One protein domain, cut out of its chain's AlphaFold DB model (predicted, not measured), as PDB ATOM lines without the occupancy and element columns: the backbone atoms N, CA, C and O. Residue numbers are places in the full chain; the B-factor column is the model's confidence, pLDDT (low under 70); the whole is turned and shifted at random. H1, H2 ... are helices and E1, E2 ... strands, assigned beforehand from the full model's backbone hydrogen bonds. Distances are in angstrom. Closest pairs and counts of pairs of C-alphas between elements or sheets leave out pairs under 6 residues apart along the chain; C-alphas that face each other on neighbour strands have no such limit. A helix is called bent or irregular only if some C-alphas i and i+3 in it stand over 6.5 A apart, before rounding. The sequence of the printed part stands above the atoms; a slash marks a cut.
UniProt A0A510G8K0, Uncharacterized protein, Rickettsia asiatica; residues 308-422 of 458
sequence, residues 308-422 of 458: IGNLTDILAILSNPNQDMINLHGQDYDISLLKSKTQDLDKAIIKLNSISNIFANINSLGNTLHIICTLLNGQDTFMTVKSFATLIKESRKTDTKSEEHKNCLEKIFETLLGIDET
ATOM      1  N   ILE A 308     188.258 154.074 156.934       81.25
ATOM      2  CA  ILE A 308     187.245 154.719 157.782       81.25
ATOM      3  C   ILE A 308     186.177 155.405 156.921       81.25
ATOM      4  O   ILE A 308     184.989 155.306 157.225       81.25
ATOM      5  N   GLY A 309     186.549 156.092 155.840       82.25
ATOM      6  CA  GLY A 309     185.594 156.773 154.962       82.25
ATOM      7  C   GLY A 309     185.007 158.054 155.577       82.25
ATOM      8  O   GLY A 309     185.434 159.158 155.259       82.25
ATOM      9  N   ASN A 310     183.991 157.937 156.425       88.31
ATOM     10  CA  ASN A 310     183.404 159.044 157.198       88.31
ATOM     11  C   ASN A 310     182.864 158.501 158.527       88.31
ATOM     12  O   ASN A 310     182.872 157.291 158.720       88.31
ATOM     13  N   LEU A 311     182.393 159.355 159.429       89.81
ATOM     14  CA  LEU A 311     181.851 158.992 160.744       89.81
ATOM     15  C   LEU A 311     180.359 159.333 160.879       89.81
ATOM     16  O   LEU A 311     179.859 159.540 161.986       89.81
ATOM     17  N   THR A 312     179.625 159.416 159.765       88.69
ATOM     18  CA  THR A 312     178.209 159.840 159.757       88.69
ATOM     19  C   THR A 312     177.323 158.923 160.602       88.69
ATOM     20  O   THR A 312     176.399 159.386 161.268       88.69
ATOM     21  N   ASP A 313     177.610 157.624 160.594       85.88
ATOM     22  CA  ASP A 313     176.939 156.604 161.401       85.88
ATOM     23  C   ASP A 313     177.144 156.831 162.905       85.88
ATOM     24  O   ASP A 313     176.177 156.853 163.669       85.88
ATOM     25  N   ILE A 314     178.382 157.101 163.323       87.38
ATOM     26  CA  ILE A 314     178.717 157.421 164.718       87.38
ATOM     27  C   ILE A 314     178.090 158.758 165.143       87.38
ATOM     28  O   ILE A 314     177.501 158.868 166.221       87.38
ATOM     29  N   LEU A 315     178.131 159.772 164.274       87.00
ATOM     30  CA  LEU A 315     177.477 161.062 164.509       87.00
ATOM     31  C   LEU A 315     175.960 160.938 164.656       87.00
ATOM     32  O   LEU A 315     175.364 161.685 165.436       87.00
ATOM     33  N   ALA A 316     175.329 160.020 163.923       86.44
ATOM     34  CA  ALA A 316     173.900 159.760 164.036       86.44
ATOM     35  C   ALA A 316     173.542 159.171 165.410       86.44
ATOM     36  O   ALA A 316     172.549 159.600 165.999       86.44
ATOM     37  N   ILE A 317     174.379 158.276 165.954       83.75
ATOM     38  CA  ILE A 317     174.223 157.732 167.316       83.75
ATOM     39  C   ILE A 317     174.287 158.863 168.355       83.75
ATOM     40  O   ILE A 317     173.397 158.982 169.196       83.75
ATOM     41  N   LEU A 318     175.283 159.747 168.245       80.56
ATOM     42  CA  LEU A 318     175.468 160.894 169.149       80.56
ATOM     43  C   LEU A 318     174.445 162.025 168.944       80.56
ATOM     44  O   LEU A 318     174.386 162.968 169.729       80.56
ATOM     45  N   SER A 319     173.650 161.980 167.875       78.94
ATOM     46  CA  SER A 319     172.647 163.006 167.566       78.94
ATOM     47  C   SER A 319     171.245 162.652 168.058       78.94
ATOM     48  O   SER A 319     170.292 163.338 167.686       78.94
ATOM     49  N   ASN A 320     171.105 161.619 168.895       75.00
ATOM     50  CA  ASN A 320     169.833 161.278 169.515       75.00
ATOM     51  C   ASN A 320     169.358 162.433 170.427       75.00
ATOM     52  O   ASN A 320     170.006 162.717 171.432       75.00
ATOM     53  N   PRO A 321     168.232 163.100 170.115       60.78
ATOM     54  CA  PRO A 321     167.816 164.339 170.781       60.78
ATOM     55  C   PRO A 321     167.374 164.171 172.244       60.78
ATOM     56  O   PRO A 321     167.067 165.165 172.890       60.78
ATOM     57  N   ASN A 322     167.305 162.939 172.756       65.12
ATOM     58  CA  ASN A 322     166.826 162.635 174.106       65.12
ATOM     59  C   ASN A 322     167.948 162.233 175.076       65.12
ATOM     60  O   ASN A 322     167.658 161.670 176.134       65.12
ATOM     61  N   GLN A 323     169.212 162.444 174.709       67.44
ATOM     62  CA  GLN A 323     170.347 161.989 175.496       67.44
ATOM     63  C   GLN A 323     171.430 163.073 175.539       67.44
ATOM     64  O   GLN A 323     172.093 163.331 174.540       67.44
ATOM     65  N   ASP A 324     171.599 163.684 176.713       73.38
ATOM     66  CA  ASP A 324     172.620 164.716 176.955       73.38
ATOM     67  C   ASP A 324     173.897 164.128 177.585       73.38
ATOM     68  O   ASP A 324     174.967 164.727 177.508       73.38
ATOM     69  N   MET A 325     173.793 162.929 178.174       76.75
ATOM     70  CA  MET A 325     174.890 162.228 178.845       76.75
ATOM     71  C   MET A 325     175.010 160.777 178.365       76.75
ATOM     72  O   MET A 325     174.007 160.094 178.132       76.75
ATOM     73  N   ILE A 326     176.237 160.279 178.261       77.00
ATOM     74  CA  ILE A 326     176.539 158.866 178.027       77.00
ATOM     75  C   ILE A 326     177.246 158.281 179.247       77.00
ATOM     76  O   ILE A 326     178.197 158.868 179.750       77.00
ATOM     77  N   ASN A 327     176.775 157.132 179.734       77.81
ATOM     78  CA  ASN A 327     177.427 156.439 180.839       77.81
ATOM     79  C   ASN A 327     178.475 155.470 180.281       77.81
ATOM     80  O   ASN A 327     178.112 154.519 179.590       77.81
ATOM     81  N   LEU A 328     179.748 155.713 180.588       74.69
ATOM     82  CA  LEU A 328     180.863 154.818 180.285       74.69
ATOM     83  C   LEU A 328     181.471 154.375 181.615       74.69
ATOM     84  O   LEU A 328     181.859 155.203 182.440       74.69
ATOM     85  N   HIS A 329     181.485 153.065 181.864       77.25
ATOM     86  CA  HIS A 329     182.033 152.469 183.089       77.25
ATOM     87  C   HIS A 329     181.538 153.087 184.415       77.25
ATOM     88  O   HIS A 329     182.270 153.134 185.403       77.25
ATOM     89  N   GLY A 330     180.277 153.529 184.470       68.81
ATOM     90  CA  GLY A 330     179.689 154.118 185.675       68.81
ATOM     91  C   GLY A 330     179.981 155.608 185.864       68.81
ATOM     92  O   GLY A 330     179.620 156.153 186.906       68.81
ATOM     93  N   GLN A 331     180.589 156.268 184.876       71.38
ATOM     94  CA  GLN A 331     180.783 157.716 184.835       71.38
ATOM     95  C   GLN A 331     179.972 158.322 183.686       71.38
ATOM     96  O   GLN A 331     179.936 157.769 182.588       71.38
ATOM     97  N   ASP A 332     179.303 159.444 183.950       76.00
ATOM     98  CA  ASP A 332     178.492 160.144 182.952       76.00
ATOM     99  C   ASP A 332     179.330 161.207 182.230       76.00
ATOM    100  O   ASP A 332     179.933 162.074 182.864       76.00
ATOM    101  N   TYR A 333     179.324 161.158 180.899       74.00
ATOM    102  CA  TYR A 333     180.067 162.051 180.016       74.00
ATOM    103  C   TYR A 333     179.132 162.874 179.140       74.00
ATOM    104  O   TYR A 333     178.136 162.363 178.627       74.00
ATOM    105  N   ASP A 334     179.489 164.139 178.925       78.19
ATOM    106  CA  ASP A 334     178.720 165.068 178.100       78.19
ATOM    107  C   ASP A 334     178.772 164.663 176.615       78.19
ATOM    108  O   ASP A 334     179.836 164.632 175.981       78.19
ATOM    109  N   ILE A 335     177.600 164.373 176.041       82.81
ATOM    110  CA  ILE A 335     177.465 164.000 174.628       82.81
ATOM    111  C   ILE A 335     177.829 165.168 173.707       82.81
ATOM    112  O   ILE A 335     178.301 164.939 172.593       82.81
ATOM    113  N   SER A 336     177.660 166.419 174.142       81.50
ATOM    114  CA  SER A 336     177.980 167.600 173.335       81.50
ATOM    115  C   SER A 336     179.474 167.684 173.006       81.50
ATOM    116  O   SER A 336     179.832 167.955 171.855       81.50
ATOM    117  N   LEU A 337     180.340 167.349 173.967       82.31
ATOM    118  CA  LEU A 337     181.789 167.290 173.777       82.31
ATOM    119  C   LEU A 337     182.172 166.180 172.789       82.31
ATOM    120  O   LEU A 337     182.883 166.434 171.814       82.31
ATOM    121  N   LEU A 338     181.650 164.968 172.998       82.88
ATOM    122  CA  LEU A 338     181.844 163.818 172.105       82.88
ATOM    123  C   LEU A 338     181.389 164.124 170.680       82.88
ATOM    124  O   LEU A 338     182.093 163.828 169.713       82.88
ATOM    125  N   LYS A 339     180.224 164.752 170.542       85.38
ATOM    126  CA  LYS A 339     179.666 165.152 169.255       85.38
ATOM    127  C   LYS A 339     180.559 166.171 168.560       85.38
ATOM    128  O   LYS A 339     180.842 165.988 167.379       85.38
ATOM    129  N   SER A 340     181.036 167.195 169.272       85.56
ATOM    130  CA  SER A 340     181.952 168.194 168.709       85.56
ATOM    131  C   SER A 340     183.246 167.546 168.216       85.56
ATOM    132  O   SER A 340     183.612 167.717 167.054       85.56
ATOM    133  N   LYS A 341     183.894 166.726 169.056       87.19
ATOM    134  CA  LYS A 341     185.116 166.003 168.676       87.19
ATOM    135  C   LYS A 341     184.893 165.092 167.468       87.19
ATOM    136  O   LYS A 341     185.684 165.113 166.531       87.19
ATOM    137  N   THR A 342     183.791 164.342 167.452       87.19
ATOM    138  CA  THR A 342     183.449 163.447 166.334       87.19
ATOM    139  C   THR A 342     183.201 164.234 165.042       87.19
ATOM    140  O   THR A 342     183.626 163.799 163.977       87.19
ATOM    141  N   GLN A 343     182.557 165.407 165.108       90.94
ATOM    142  CA  GLN A 343     182.320 166.258 163.933       90.94
ATOM    143  C   GLN A 343     183.617 166.820 163.355       90.94
ATOM    144  O   GLN A 343     183.781 166.867 162.135       90.94
ATOM    145  N   ASP A 344     184.533 167.266 164.208       87.31
ATOM    146  CA  ASP A 344     185.813 167.800 163.749       87.31
ATOM    147  C   ASP A 344     186.734 166.691 163.229       87.31
ATOM    148  O   ASP A 344     187.421 166.889 162.223       87.31
ATOM    149  N   LEU A 345     186.655 165.496 163.821       89.38
ATOM    150  CA  LEU A 345     187.354 164.311 163.334       89.38
ATOM    151  C   LEU A 345     186.817 163.869 161.968       89.38
ATOM    152  O   LEU A 345     187.604 163.624 161.059       89.38
ATOM    153  N   ASP A 346     185.495 163.838 161.785       90.75
ATOM    154  CA  ASP A 346     184.857 163.511 160.503       90.75
ATOM    155  C   ASP A 346     185.297 164.472 159.388       90.75
ATOM    156  O   ASP A 346     185.729 164.042 158.317       90.75
ATOM    157  N   LYS A 347     185.303 165.785 159.660       89.25
ATOM    158  CA  LYS A 347     185.807 166.791 158.709       89.25
ATOM    159  C   LYS A 347     187.271 166.559 158.341       89.25
ATOM    160  O   LYS A 347     187.643 166.783 157.189       89.25
ATOM    161  N   ALA A 348     188.111 166.172 159.303       78.00
ATOM    162  CA  ALA A 348     189.522 165.897 159.054       78.00
ATOM    163  C   ALA A 348     189.709 164.612 158.231       78.00
ATOM    164  O   ALA A 348     190.453 164.622 157.252       78.00
ATOM    165  N   ILE A 349     188.973 163.546 158.554       80.38
ATOM    166  CA  ILE A 349     188.987 162.273 157.821       80.38
ATOM    167  C   ILE A 349     188.510 162.463 156.381       80.38
ATOM    168  O   ILE A 349     189.167 161.984 155.462       80.38
ATOM    169  N   ILE A 350     187.429 163.213 156.140       83.06
ATOM    170  CA  ILE A 350     186.884 163.429 154.787       83.06
ATOM    171  C   ILE A 350     187.907 164.085 153.846       83.06
ATOM    172  O   ILE A 350     187.919 163.790 152.651       83.06
ATOM    173  N   LYS A 351     188.821 164.914 154.365       72.31
ATOM    174  CA  LYS A 351     189.915 165.487 153.561       72.31
ATOM    175  C   LYS A 351     190.889 164.438 153.027       72.31
ATOM    176  O   LYS A 351     191.607 164.736 152.079       72.31
ATOM    177  N   LEU A 352     190.919 163.244 153.615       66.25
ATOM    178  CA  LEU A 352     191.866 162.171 153.306       66.25
ATOM    179  C   LEU A 352     191.181 160.835 152.958       66.25
ATOM    180  O   LEU A 352     191.853 159.863 152.640       66.25
ATOM    181  N   ASN A 353     189.847 160.765 152.981       73.88
ATOM    182  CA  ASN A 353     189.091 159.511 152.860       73.88
ATOM    183  C   ASN A 353     189.019 158.912 151.448       73.88
ATOM    184  O   ASN A 353     188.346 157.909 151.213       73.88
ATOM    185  N   SER A 354     189.657 159.559 150.485       51.94
ATOM    186  CA  SER A 354     189.797 159.065 149.129       51.94
ATOM    187  C   SER A 354     191.087 159.606 148.545       51.94
ATOM    188  O   SER A 354     191.568 160.669 148.937       51.94
ATOM    189  N   ILE A 355     191.609 158.907 147.545       45.03
ATOM    190  CA  ILE A 355     192.828 159.311 146.843       45.03
ATOM    191  C   ILE A 355     192.692 160.731 146.274       45.03
ATOM    192  O   ILE A 355     193.593 161.550 146.431       45.03
ATOM    193  N   SER A 356     191.542 161.051 145.673       42.91
ATOM    194  CA  SER A 356     191.261 162.390 145.140       42.91
ATOM    195  C   SER A 356     191.338 163.468 146.226       42.91
ATOM    196  O   SER A 356     191.978 164.504 146.039       42.91
ATOM    197  N   ASN A 357     190.757 163.199 147.400       48.25
ATOM    198  CA  ASN A 357     190.781 164.140 148.516       48.25
ATOM    199  C   ASN A 357     192.195 164.303 149.091       48.25
ATOM    200  O   ASN A 357     192.602 165.434 149.363       48.25
ATOM    201  N   ILE A 358     192.977 163.221 149.183       48.44
ATOM    202  CA  ILE A 358     194.389 163.277 149.595       48.44
ATOM    203  C   ILE A 358     195.182 164.191 148.657       48.44
ATOM    204  O   ILE A 358     195.878 165.090 149.124       48.44
ATOM    205  N   PHE A 359     195.040 164.023 147.339       42.62
ATOM    206  CA  PHE A 359     195.718 164.880 146.363       42.62
ATOM    207  C   PHE A 359     195.299 166.346 146.472       42.62
ATOM    208  O   PHE A 359     196.152 167.233 146.471       42.62
ATOM    209  N   ALA A 360     193.998 166.610 146.611       44.56
ATOM    210  CA  ALA A 360     193.483 167.966 146.769       44.56
ATOM    211  C   ALA A 360     194.008 168.653 148.045       44.56
ATOM    212  O   ALA A 360     194.140 169.876 148.076       44.56
ATOM    213  N   ASN A 361     194.337 167.876 149.082       45.47
ATOM    214  CA  ASN A 361     194.771 168.374 150.388       45.47
ATOM    215  C   ASN A 361     196.253 168.115 150.690       45.47
ATOM    216  O   ASN A 361     196.677 168.333 151.828       45.47
ATOM    217  N   ILE A 362     197.058 167.711 149.700       46.41
ATOM    218  CA  ILE A 362     198.427 167.218 149.916       46.41
ATOM    219  C   ILE A 362     199.328 168.222 150.647       46.41
ATOM    220  O   ILE A 362     200.070 167.860 151.556       46.41
ATOM    221  N   ASN A 363     199.180 169.514 150.340       40.88
ATOM    222  CA  ASN A 363     199.932 170.600 150.979       40.88
ATOM    223  C   ASN A 363     199.614 170.760 152.478       40.88
ATOM    224  O   ASN A 363     200.344 171.432 153.199       40.88
ATOM    225  N   SER A 364     198.513 170.168 152.943       48.12
ATOM    226  CA  SER A 364     198.041 170.198 154.329       48.12
ATOM    227  C   SER A 364     197.973 168.809 154.970       48.12
ATOM    228  O   SER A 364     197.374 168.665 156.036       48.12
ATOM    229  N   LEU A 365     198.571 167.793 154.337       52.38
ATOM    230  CA  LEU A 365     198.498 166.398 154.768       52.38
ATOM    231  C   LEU A 365     198.996 166.218 156.205       52.38
ATOM    232  O   LEU A 365     198.244 165.750 157.053       52.38
ATOM    233  N   GLY A 366     200.216 166.684 156.498       49.06
ATOM    234  CA  GLY A 366     200.807 166.589 157.837       49.06
ATOM    235  C   GLY A 366     199.965 167.282 158.912       49.06
ATOM    236  O   GLY A 366     199.709 166.702 159.963       49.06
ATOM    237  N   ASN A 367     199.437 168.477 158.624       52.34
ATOM    238  CA  ASN A 367     198.543 169.183 159.551       52.34
ATOM    239  C   ASN A 367     197.214 168.440 159.750       52.34
ATOM    240  O   ASN A 367     196.678 168.427 160.853       52.34
ATOM    241  N   THR A 368     196.672 167.825 158.697       56.84
ATOM    242  CA  THR A 368     195.411 167.077 158.777       56.84
ATOM    243  C   THR A 368     195.586 165.794 159.590       56.84
ATOM    244  O   THR A 368     194.747 165.509 160.440       56.84
ATOM    245  N   LEU A 369     196.694 165.072 159.401       61.47
ATOM    246  CA  LEU A 369     197.053 163.905 160.213       61.47
ATOM    247  C   LEU A 369     197.287 164.286 161.679       61.47
ATOM    248  O   LEU A 369     196.760 163.626 162.569       61.47
ATOM    249  N   HIS A 370     197.991 165.392 161.938       61.56
ATOM    250  CA  HIS A 370     198.188 165.891 163.298       61.56
ATOM    251  C   HIS A 370     196.854 166.187 164.000       61.56
ATOM    252  O   HIS A 370     196.643 165.725 165.115       61.56
ATOM    253  N   ILE A 371     195.921 166.872 163.323       66.75
ATOM    254  CA  ILE A 371     194.574 167.142 163.854       66.75
ATOM    255  C   ILE A 371     193.835 165.842 164.191       66.75
ATOM    256  O   ILE A 371     193.227 165.753 165.255       66.75
ATOM    257  N   ILE A 372     193.896 164.833 163.313       68.00
ATOM    258  CA  ILE A 372     193.289 163.518 163.567       68.00
ATOM    259  C   ILE A 372     193.856 162.923 164.862       68.00
ATOM    260  O   ILE A 372     193.092 162.509 165.729       68.00
ATOM    261  N   CYS A 373     195.174 162.935 165.043       69.06
ATOM    262  CA  CYS A 373     195.813 162.349 166.223       69.06
ATOM    263  C   CYS A 373     195.532 163.118 167.511       69.06
ATOM    264  O   CYS A 373     195.259 162.493 168.536       69.06
ATOM    265  N   THR A 374     195.507 164.451 167.456       72.12
ATOM    266  CA  THR A 374     195.094 165.289 168.588       72.12
ATOM    267  C   THR A 374     193.659 164.981 169.011       72.12
ATOM    268  O   THR A 374     193.386 164.830 170.199       72.12
ATOM    269  N   LEU A 375     192.737 164.832 168.055       79.12
ATOM    270  CA  LEU A 375     191.336 164.509 168.348       79.12
ATOM    271  C   LEU A 375     191.151 163.092 168.912       79.12
ATOM    272  O   LEU A 375     190.200 162.860 169.658       79.12
ATOM    273  N   LEU A 376     192.069 162.176 168.593       78.06
ATOM    274  CA  LEU A 376     192.128 160.817 169.136       78.06
ATOM    275  C   LEU A 376     192.939 160.708 170.446       78.06
ATOM    276  O   LEU A 376     193.124 159.602 170.942       78.06
ATOM    277  N   ASN A 377     193.424 161.827 171.000       72.50
ATOM    278  CA  ASN A 377     194.233 161.901 172.229       72.50
ATOM    279  C   ASN A 377     195.496 161.005 172.218       72.50
ATOM    280  O   ASN A 377     195.959 160.561 173.266       72.50
ATOM    281  N   GLY A 378     196.060 160.724 171.038       60.66
ATOM    282  CA  GLY A 378     197.224 159.849 170.879       60.66
ATOM    283  C   GLY A 378     198.548 160.605 170.787       60.66
ATOM    284  O   GLY A 378     198.638 161.614 170.087       60.66
ATOM    285  N   GLN A 379     199.591 160.086 171.443       48.56
ATOM    286  CA  GLN A 379     200.974 160.563 171.272       48.56
ATOM    287  C   GLN A 379     201.693 159.896 170.081       48.56
ATOM    288  O   GLN A 379     202.626 160.481 169.535       48.56
ATOM    289  N   ASP A 380     201.244 158.704 169.659       52.53
ATOM    290  CA  ASP A 380     201.754 157.963 168.495       52.53
ATOM    291  C   ASP A 380     200.714 157.961 167.362       52.53
ATOM    292  O   ASP A 380     199.684 157.282 167.420       52.53
ATOM    293  N   THR A 381     201.007 158.728 166.313       57.22
ATOM    294  CA  THR A 381     200.140 158.957 165.152       57.22
ATOM    295  C   THR A 381     199.696 157.655 164.476       57.22
ATOM    296  O   THR A 381     198.535 157.530 164.081       57.22
ATOM    297  N   PHE A 382     200.588 156.665 164.364       58.00
ATOM    298  CA  PHE A 382     200.332 155.428 163.629       58.00
ATOM    299  C   PHE A 382     199.458 154.469 164.437       58.00
ATOM    300  O   PHE A 382     198.395 154.032 163.981       58.00
ATOM    301  N   MET A 383     199.893 154.151 165.659       63.69
ATOM    302  CA  MET A 383     199.218 153.158 166.495       63.69
ATOM    303  C   MET A 383     197.819 153.615 166.903       63.69
ATOM    304  O   MET A 383     196.888 152.803 166.906       63.69
ATOM    305  N   THR A 384     197.639 154.908 167.178       65.69
ATOM    306  CA  THR A 384     196.336 155.471 167.534       65.69
ATOM    307  C   THR A 384     195.360 155.427 166.358       65.69
ATOM    308  O   THR A 384     194.244 154.931 166.518       65.69
ATOM    309  N   VAL A 385     195.770 155.865 165.158       67.12
ATOM    310  CA  VAL A 385     194.894 155.847 163.971       67.12
ATOM    311  C   VAL A 385     194.527 154.420 163.577       67.12
ATOM    312  O   VAL A 385     193.358 154.140 163.318       67.12
ATOM    313  N   LYS A 386     195.489 153.494 163.592       73.81
ATOM    314  CA  LYS A 386     195.247 152.086 163.258       73.81
ATOM    315  C   LYS A 386     194.294 151.405 164.243       73.81
ATOM    316  O   LYS A 386     193.388 150.678 163.827       73.81
ATOM    317  N   SER A 387     194.478 151.641 165.541       79.81
ATOM    318  CA  SER A 387     193.608 151.077 166.581       79.81
ATOM    319  C   SER A 387     192.185 151.615 166.445       79.81
ATOM    320  O   SER A 387     191.228 150.844 166.429       79.81
ATOM    321  N   PHE A 388     192.047 152.925 166.228       85.56
ATOM    322  CA  PHE A 388     190.755 153.555 165.985       85.56
ATOM    323  C   PHE A 388     190.080 153.041 164.704       85.56
ATOM    324  O   PHE A 388     188.910 152.661 164.727       85.56
ATOM    325  N   ALA A 389     190.813 152.952 163.590       81.75
ATOM    326  CA  ALA A 389     190.298 152.418 162.330       81.75
ATOM    327  C   ALA A 389     189.819 150.966 162.478       81.75
ATOM    328  O   ALA A 389     188.787 150.593 161.916       81.75
ATOM    329  N   THR A 390     190.530 150.162 163.272       83.12
ATOM    330  CA  THR A 390     190.130 148.789 163.599       83.12
ATOM    331  C   THR A 390     188.808 148.772 164.362       83.12
ATOM    332  O   THR A 390     187.888 148.082 163.928       83.12
ATOM    333  N   LEU A 391     188.662 149.590 165.411       86.81
ATOM    334  CA  LEU A 391     187.413 149.700 166.178       86.81
ATOM    335  C   LEU A 391     186.226 150.127 165.303       86.81
ATOM    336  O   LEU A 391     185.141 149.557 165.410       86.81
ATOM    337  N   ILE A 392     186.425 151.089 164.397       87.31
ATOM    338  CA  ILE A 392     185.388 151.524 163.449       87.31
ATOM    339  C   ILE A 392     185.018 150.398 162.474       87.31
ATOM    340  O   ILE A 392     183.842 150.158 162.198       87.31
ATOM    341  N   LYS A 393     186.008 149.683 161.932       85.12
ATOM    342  CA  LYS A 393     185.769 148.557 161.017       85.12
ATOM    343  C   LYS A 393     185.063 147.399 161.721       85.12
ATOM    344  O   LYS A 393     184.213 146.758 161.106       85.12
ATOM    345  N   GLU A 394     185.411 147.114 162.973       84.75
ATOM    346  CA  GLU A 394     184.764 146.089 163.794       84.75
ATOM    347  C   GLU A 394     183.325 146.477 164.127       84.75
ATOM    348  O   GLU A 394     182.418 145.695 163.831       84.75
ATOM    349  N   SER A 395     183.088 147.703 164.606       86.31
ATOM    350  CA  SER A 395     181.738 148.172 164.941       86.31
ATOM    351  C   SER A 395     180.784 148.057 163.746       86.31
ATOM    352  O   SER A 395     179.644 147.622 163.904       86.31
ATOM    353  N   ARG A 396     181.269 148.332 162.529       85.75
ATOM    354  CA  ARG A 396     180.493 148.225 161.279       85.75
ATOM    355  C   ARG A 396     180.260 146.804 160.779       85.75
ATOM    356  O   ARG A 396     179.362 146.594 159.967       85.75
ATOM    357  N   LYS A 397     181.071 145.838 161.211       86.00
ATOM    358  CA  LYS A 397     180.906 144.415 160.868       86.00
ATOM    359  C   LYS A 397     180.022 143.679 161.869       86.00
ATOM    360  O   LYS A 397     179.385 142.696 161.499       86.00
ATOM    361  N   THR A 398     180.006 144.126 163.122       82.50
ATOM    362  CA  THR A 398     179.187 143.540 164.190       82.50
ATOM    363  C   THR A 398     177.706 143.884 164.037       82.50
ATOM    364  O   THR A 398     177.350 144.957 163.552       82.50
ATOM    365  N   ASP A 399     176.823 142.983 164.477       82.31
ATOM    366  CA  ASP A 399     175.385 143.260 164.523       82.31
ATOM    367  C   ASP A 399     175.117 144.428 165.481       82.31
ATOM    368  O   ASP A 399     175.523 144.386 166.641       82.31
ATOM    369  N   THR A 400     174.397 145.450 165.014       81.31
ATOM    370  CA  THR A 400     174.087 146.674 165.782       81.31
ATOM    371  C   THR A 400     173.416 146.442 167.145       81.31
ATOM    372  O   THR A 400     173.421 147.336 167.986       81.31
ATOM    373  N   LYS A 401     172.819 145.266 167.383       80.44
ATOM    374  CA  LYS A 401     172.172 144.887 168.650       80.44
ATOM    375  C   LYS A 401     173.055 144.021 169.550       80.44
ATOM    376  O   LYS A 401     172.609 143.631 170.627       80.44
ATOM    377  N   SER A 402     174.252 143.658 169.100       80.19
ATOM    378  CA  SER A 402     175.167 142.801 169.851       80.19
ATOM    379  C   SER A 402     175.881 143.567 170.967       80.19
ATOM    380  O   SER A 402     176.168 144.758 170.843       80.19
ATOM    381  N   GLU A 403     176.226 142.857 172.046       80.88
ATOM    382  CA  GLU A 403     177.085 143.414 173.101       80.88
ATOM    383  C   GLU A 403     178.483 143.749 172.554       80.88
ATOM    384  O   GLU A 403     179.123 144.687 173.009       80.88
ATOM    385  N   GLU A 404     178.939 143.033 171.525       77.12
ATOM    386  CA  GLU A 404     180.200 143.305 170.827       77.12
ATOM    387  C   GLU A 404     180.187 144.676 170.141       77.12
ATOM    388  O   GLU A 404     181.139 145.440 170.294       77.12
ATOM    389  N   HIS A 405     179.093 145.029 169.456       80.06
ATOM    390  CA  HIS A 405     178.920 146.355 168.857       80.06
ATOM    391  C   HIS A 405     178.914 147.457 169.919       80.06
ATOM    392  O   HIS A 405     179.581 148.479 169.759       80.06
ATOM    393  N   LYS A 406     178.208 147.227 171.032       79.69
ATOM    394  CA  LYS A 406     178.160 148.159 172.162       79.69
ATOM    395  C   LYS A 406     179.545 148.376 172.778       79.69
ATOM    396  O   LYS A 406     179.962 149.519 172.912       79.69
ATOM    397  N   ASN A 407     180.290 147.302 173.037       81.50
ATOM    398  CA  ASN A 407     181.664 147.376 173.541       81.50
ATOM    399  C   ASN A 407     182.606 148.098 172.562       81.50
ATOM    400  O   ASN A 407     183.503 148.820 172.990       81.50
ATOM    401  N   CYS A 408     182.421 147.929 171.246       82.62
ATOM    402  CA  CYS A 408     183.194 148.682 170.253       82.62
ATOM    403  C   CYS A 408     182.892 150.184 170.326       82.62
ATOM    404  O   CYS A 408     183.817 150.992 170.280       82.62
ATOM    405  N   LEU A 409     181.615 150.564 170.453       84.75
ATOM    406  CA  LEU A 409     181.208 151.965 170.590       84.75
ATOM    407  C   LEU A 409     181.719 152.596 171.890       84.75
ATOM    408  O   LEU A 409     182.204 153.722 171.850       84.75
ATOM    409  N   GLU A 410     181.662 151.873 173.011       84.06
ATOM    410  CA  GLU A 410     182.217 152.324 174.298       84.06
ATOM    411  C   GLU A 410     183.711 152.659 174.152       84.06
ATOM    412  O   GLU A 410     184.112 153.796 174.403       84.06
ATOM    413  N   LYS A 411     184.502 151.752 173.564       84.56
ATOM    414  CA  LYS A 411     185.934 151.978 173.292       84.56
ATOM    415  C   LYS A 411     186.217 153.124 172.319       84.56
ATOM    416  O   LYS A 411     187.209 153.839 172.467       84.56
ATOM    417  N   ILE A 412     185.368 153.310 171.307       86.06
ATOM    418  CA  ILE A 412     185.459 154.455 170.386       86.06
ATOM    419  C   ILE A 412     185.286 155.764 171.165       86.06
ATOM    420  O   ILE A 412     186.060 156.703 170.971       86.06
ATOM    421  N   PHE A 413     184.296 155.834 172.057       87.25
ATOM    422  CA  PHE A 413     184.035 157.029 172.856       87.25
ATOM    423  C   PHE A 413     185.112 157.277 173.913       87.25
ATOM    424  O   PHE A 413     185.535 158.419 174.073       87.25
ATOM    425  N   GLU A 414     185.625 156.228 174.555       83.44
ATOM    426  CA  GLU A 414     186.781 156.308 175.458       83.44
ATOM    427  C   GLU A 414     188.009 156.888 174.761       83.44
ATOM    428  O   GLU A 414     188.620 157.831 175.268       83.44
ATOM    429  N   THR A 415     188.307 156.404 173.550       82.19
ATOM    430  CA  THR A 415     189.419 156.912 172.735       82.19
ATOM    431  C   THR A 415     189.262 158.411 172.460       82.19
ATOM    432  O   THR A 415     190.212 159.172 172.614       82.19
ATOM    433  N   LEU A 416     188.057 158.872 172.104       82.75
ATOM    434  CA  LEU A 416     187.777 160.292 171.831       82.75
ATOM    435  C   LEU A 416     187.834 161.171 173.091       82.75
ATOM    436  O   LEU A 416     188.182 162.357 173.017       82.75
ATOM    437  N   LEU A 417     187.515 160.605 174.251       80.38
ATOM    438  CA  LEU A 417     187.567 161.290 175.541       80.38
ATOM    439  C   LEU A 417     188.954 161.252 176.196       80.38
ATOM    440  O   LEU A 417     189.189 162.031 177.114       80.38
ATOM    441  N   GLY A 418     189.871 160.416 175.701       73.75
ATOM    442  CA  GLY A 418     191.222 160.285 176.250       73.75
ATOM    443  C   GLY A 418     191.230 159.539 177.581       73.75
ATOM    444  O   GLY A 418     192.018 159.857 178.465       73.75
ATOM    445  N   ILE A 419     190.308 158.588 177.739       73.00
ATOM    446  CA  ILE A 419     190.179 157.760 178.932       73.00
ATOM    447  C   ILE A 419     191.148 156.583 178.782       73.00
ATOM    448  O   ILE A 419     190.928 155.726 177.929       73.00
ATOM    449  N   ASP A 420     192.213 156.545 179.586       57.72
ATOM    450  CA  ASP A 420     193.161 155.422 179.613       57.72
ATOM    451  C   ASP A 420     192.961 154.558 180.870       57.72
ATOM    452  O   ASP A 420     192.761 155.069 181.979       57.72
ATOM    453  N   GLU A 421     193.033 153.236 180.709       48.66
ATOM    454  CA  GLU A 421     193.056 152.288 181.824       48.66
ATOM    455  C   GLU A 421     194.460 152.292 182.439       48.66
ATOM    456  O   GLU A 421     195.287 151.415 182.181       48.66
ATOM    457  N   THR A 422     194.758 153.251 183.320       40.56
ATOM    458  CA  THR A 422     195.909 153.043 184.205       40.56
ATOM    459  C   THR A 422     195.612 151.868 185.140       40.56
ATOM    460  O   THR A 422     194.471 151.640 185.558       40.56
TER     461      THR A 422
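What this domain is: This is residues 308 to 422 of the 458 residues of an uncharacterized protein of Rickettsia asiatica (UniProt A0A510G8K0). Three helices, H1, H2 and H4, lie side by side in a row with H2 in the middle and H4 shifted along toward one end; a helical hairpin, H5 and H6, is set crosswise over one face of this row, meeting it through the beginning of H5 and the end of H6. The short helix H3 lies at one end of the longest axis, and the small strand hairpin E1 and E2 at the other. The printed part has 115 residues, with six named helices and two named strands in the order H1 E1 E2 H2 H3 H4 H5 H6; the two strands form an antiparallel sheet, and the class is mostly helix. It is compact, with a radius of gyration of the C-alphas of 14.3 A, and spans 43 by 30 by 24 A.

How they stand to each other: H1, residues 312 to 318, touches H2, residues 335 to 350, at a shallow tilt of 7 degrees, opposite ways; the closest C-alphas, of Leu 318 and Lys 339, are 6.0 A apart. Between them in the chain, E1, residues 325 to 328, and E2, residues 331 to 334, form an antiparallel hairpin, with N 326 and O 333 at 2.8 A and N 328 and O 331 at 2.9 A, within hydrogen-bond range. H3, residues 355 to 360, is close to but not clearly touching H4, residues 362 to 375; the closest C-alphas, of Ile 358 and Leu 365, are 7.3 A apart. H2, the hub, touches H4 at a shallow tilt of 23 degrees, opposite ways, with C-alphas 345 and 372 closest at 6.0 A. H5, residues 381 to 397, touches H4 with residues 381 to 385 alone, about perpendicular at 75 degrees; C-alphas 373 and 381 are closest at 5.6 A. H5 and H6, residues 403 to 417, form a helical hairpin at a shallow tilt of 30 degrees, C-alphas 395 and 405 being closest at 5.2 A. H6 touches H2 with residues 413 to 417 alone, at 87 degrees, about perpendicular; C-alphas 338 and 416 are closest at 6.9 A. H2 and H5 are apart. Every O i to N i+4 pair is within hydrogen-bond range in H1, H2, H3, H5 and H6, and 8 of 10 are in H4.

Where its parts are: H1 begins at C-alpha 312, (178.209, 159.840, 159.757). From first to last C-alpha, H2 measures 22.0 A, H4 19.9 A, H5 24.5 A and H6 20.9 A. H4 is irregular, with C-alphas 363 and 366 8.0 A apart. H6 ends at C-alpha 417, (187.567, 161.290, 175.541).

The domain as a whole: The two C-alphas farthest apart, of Gly 330 and Phe 359, are 43.8 A apart. The printed part has no cut and no long link. Its mean pLDDT is 73.5; residues 354 to 373 and 378 to 385 are among those under 70.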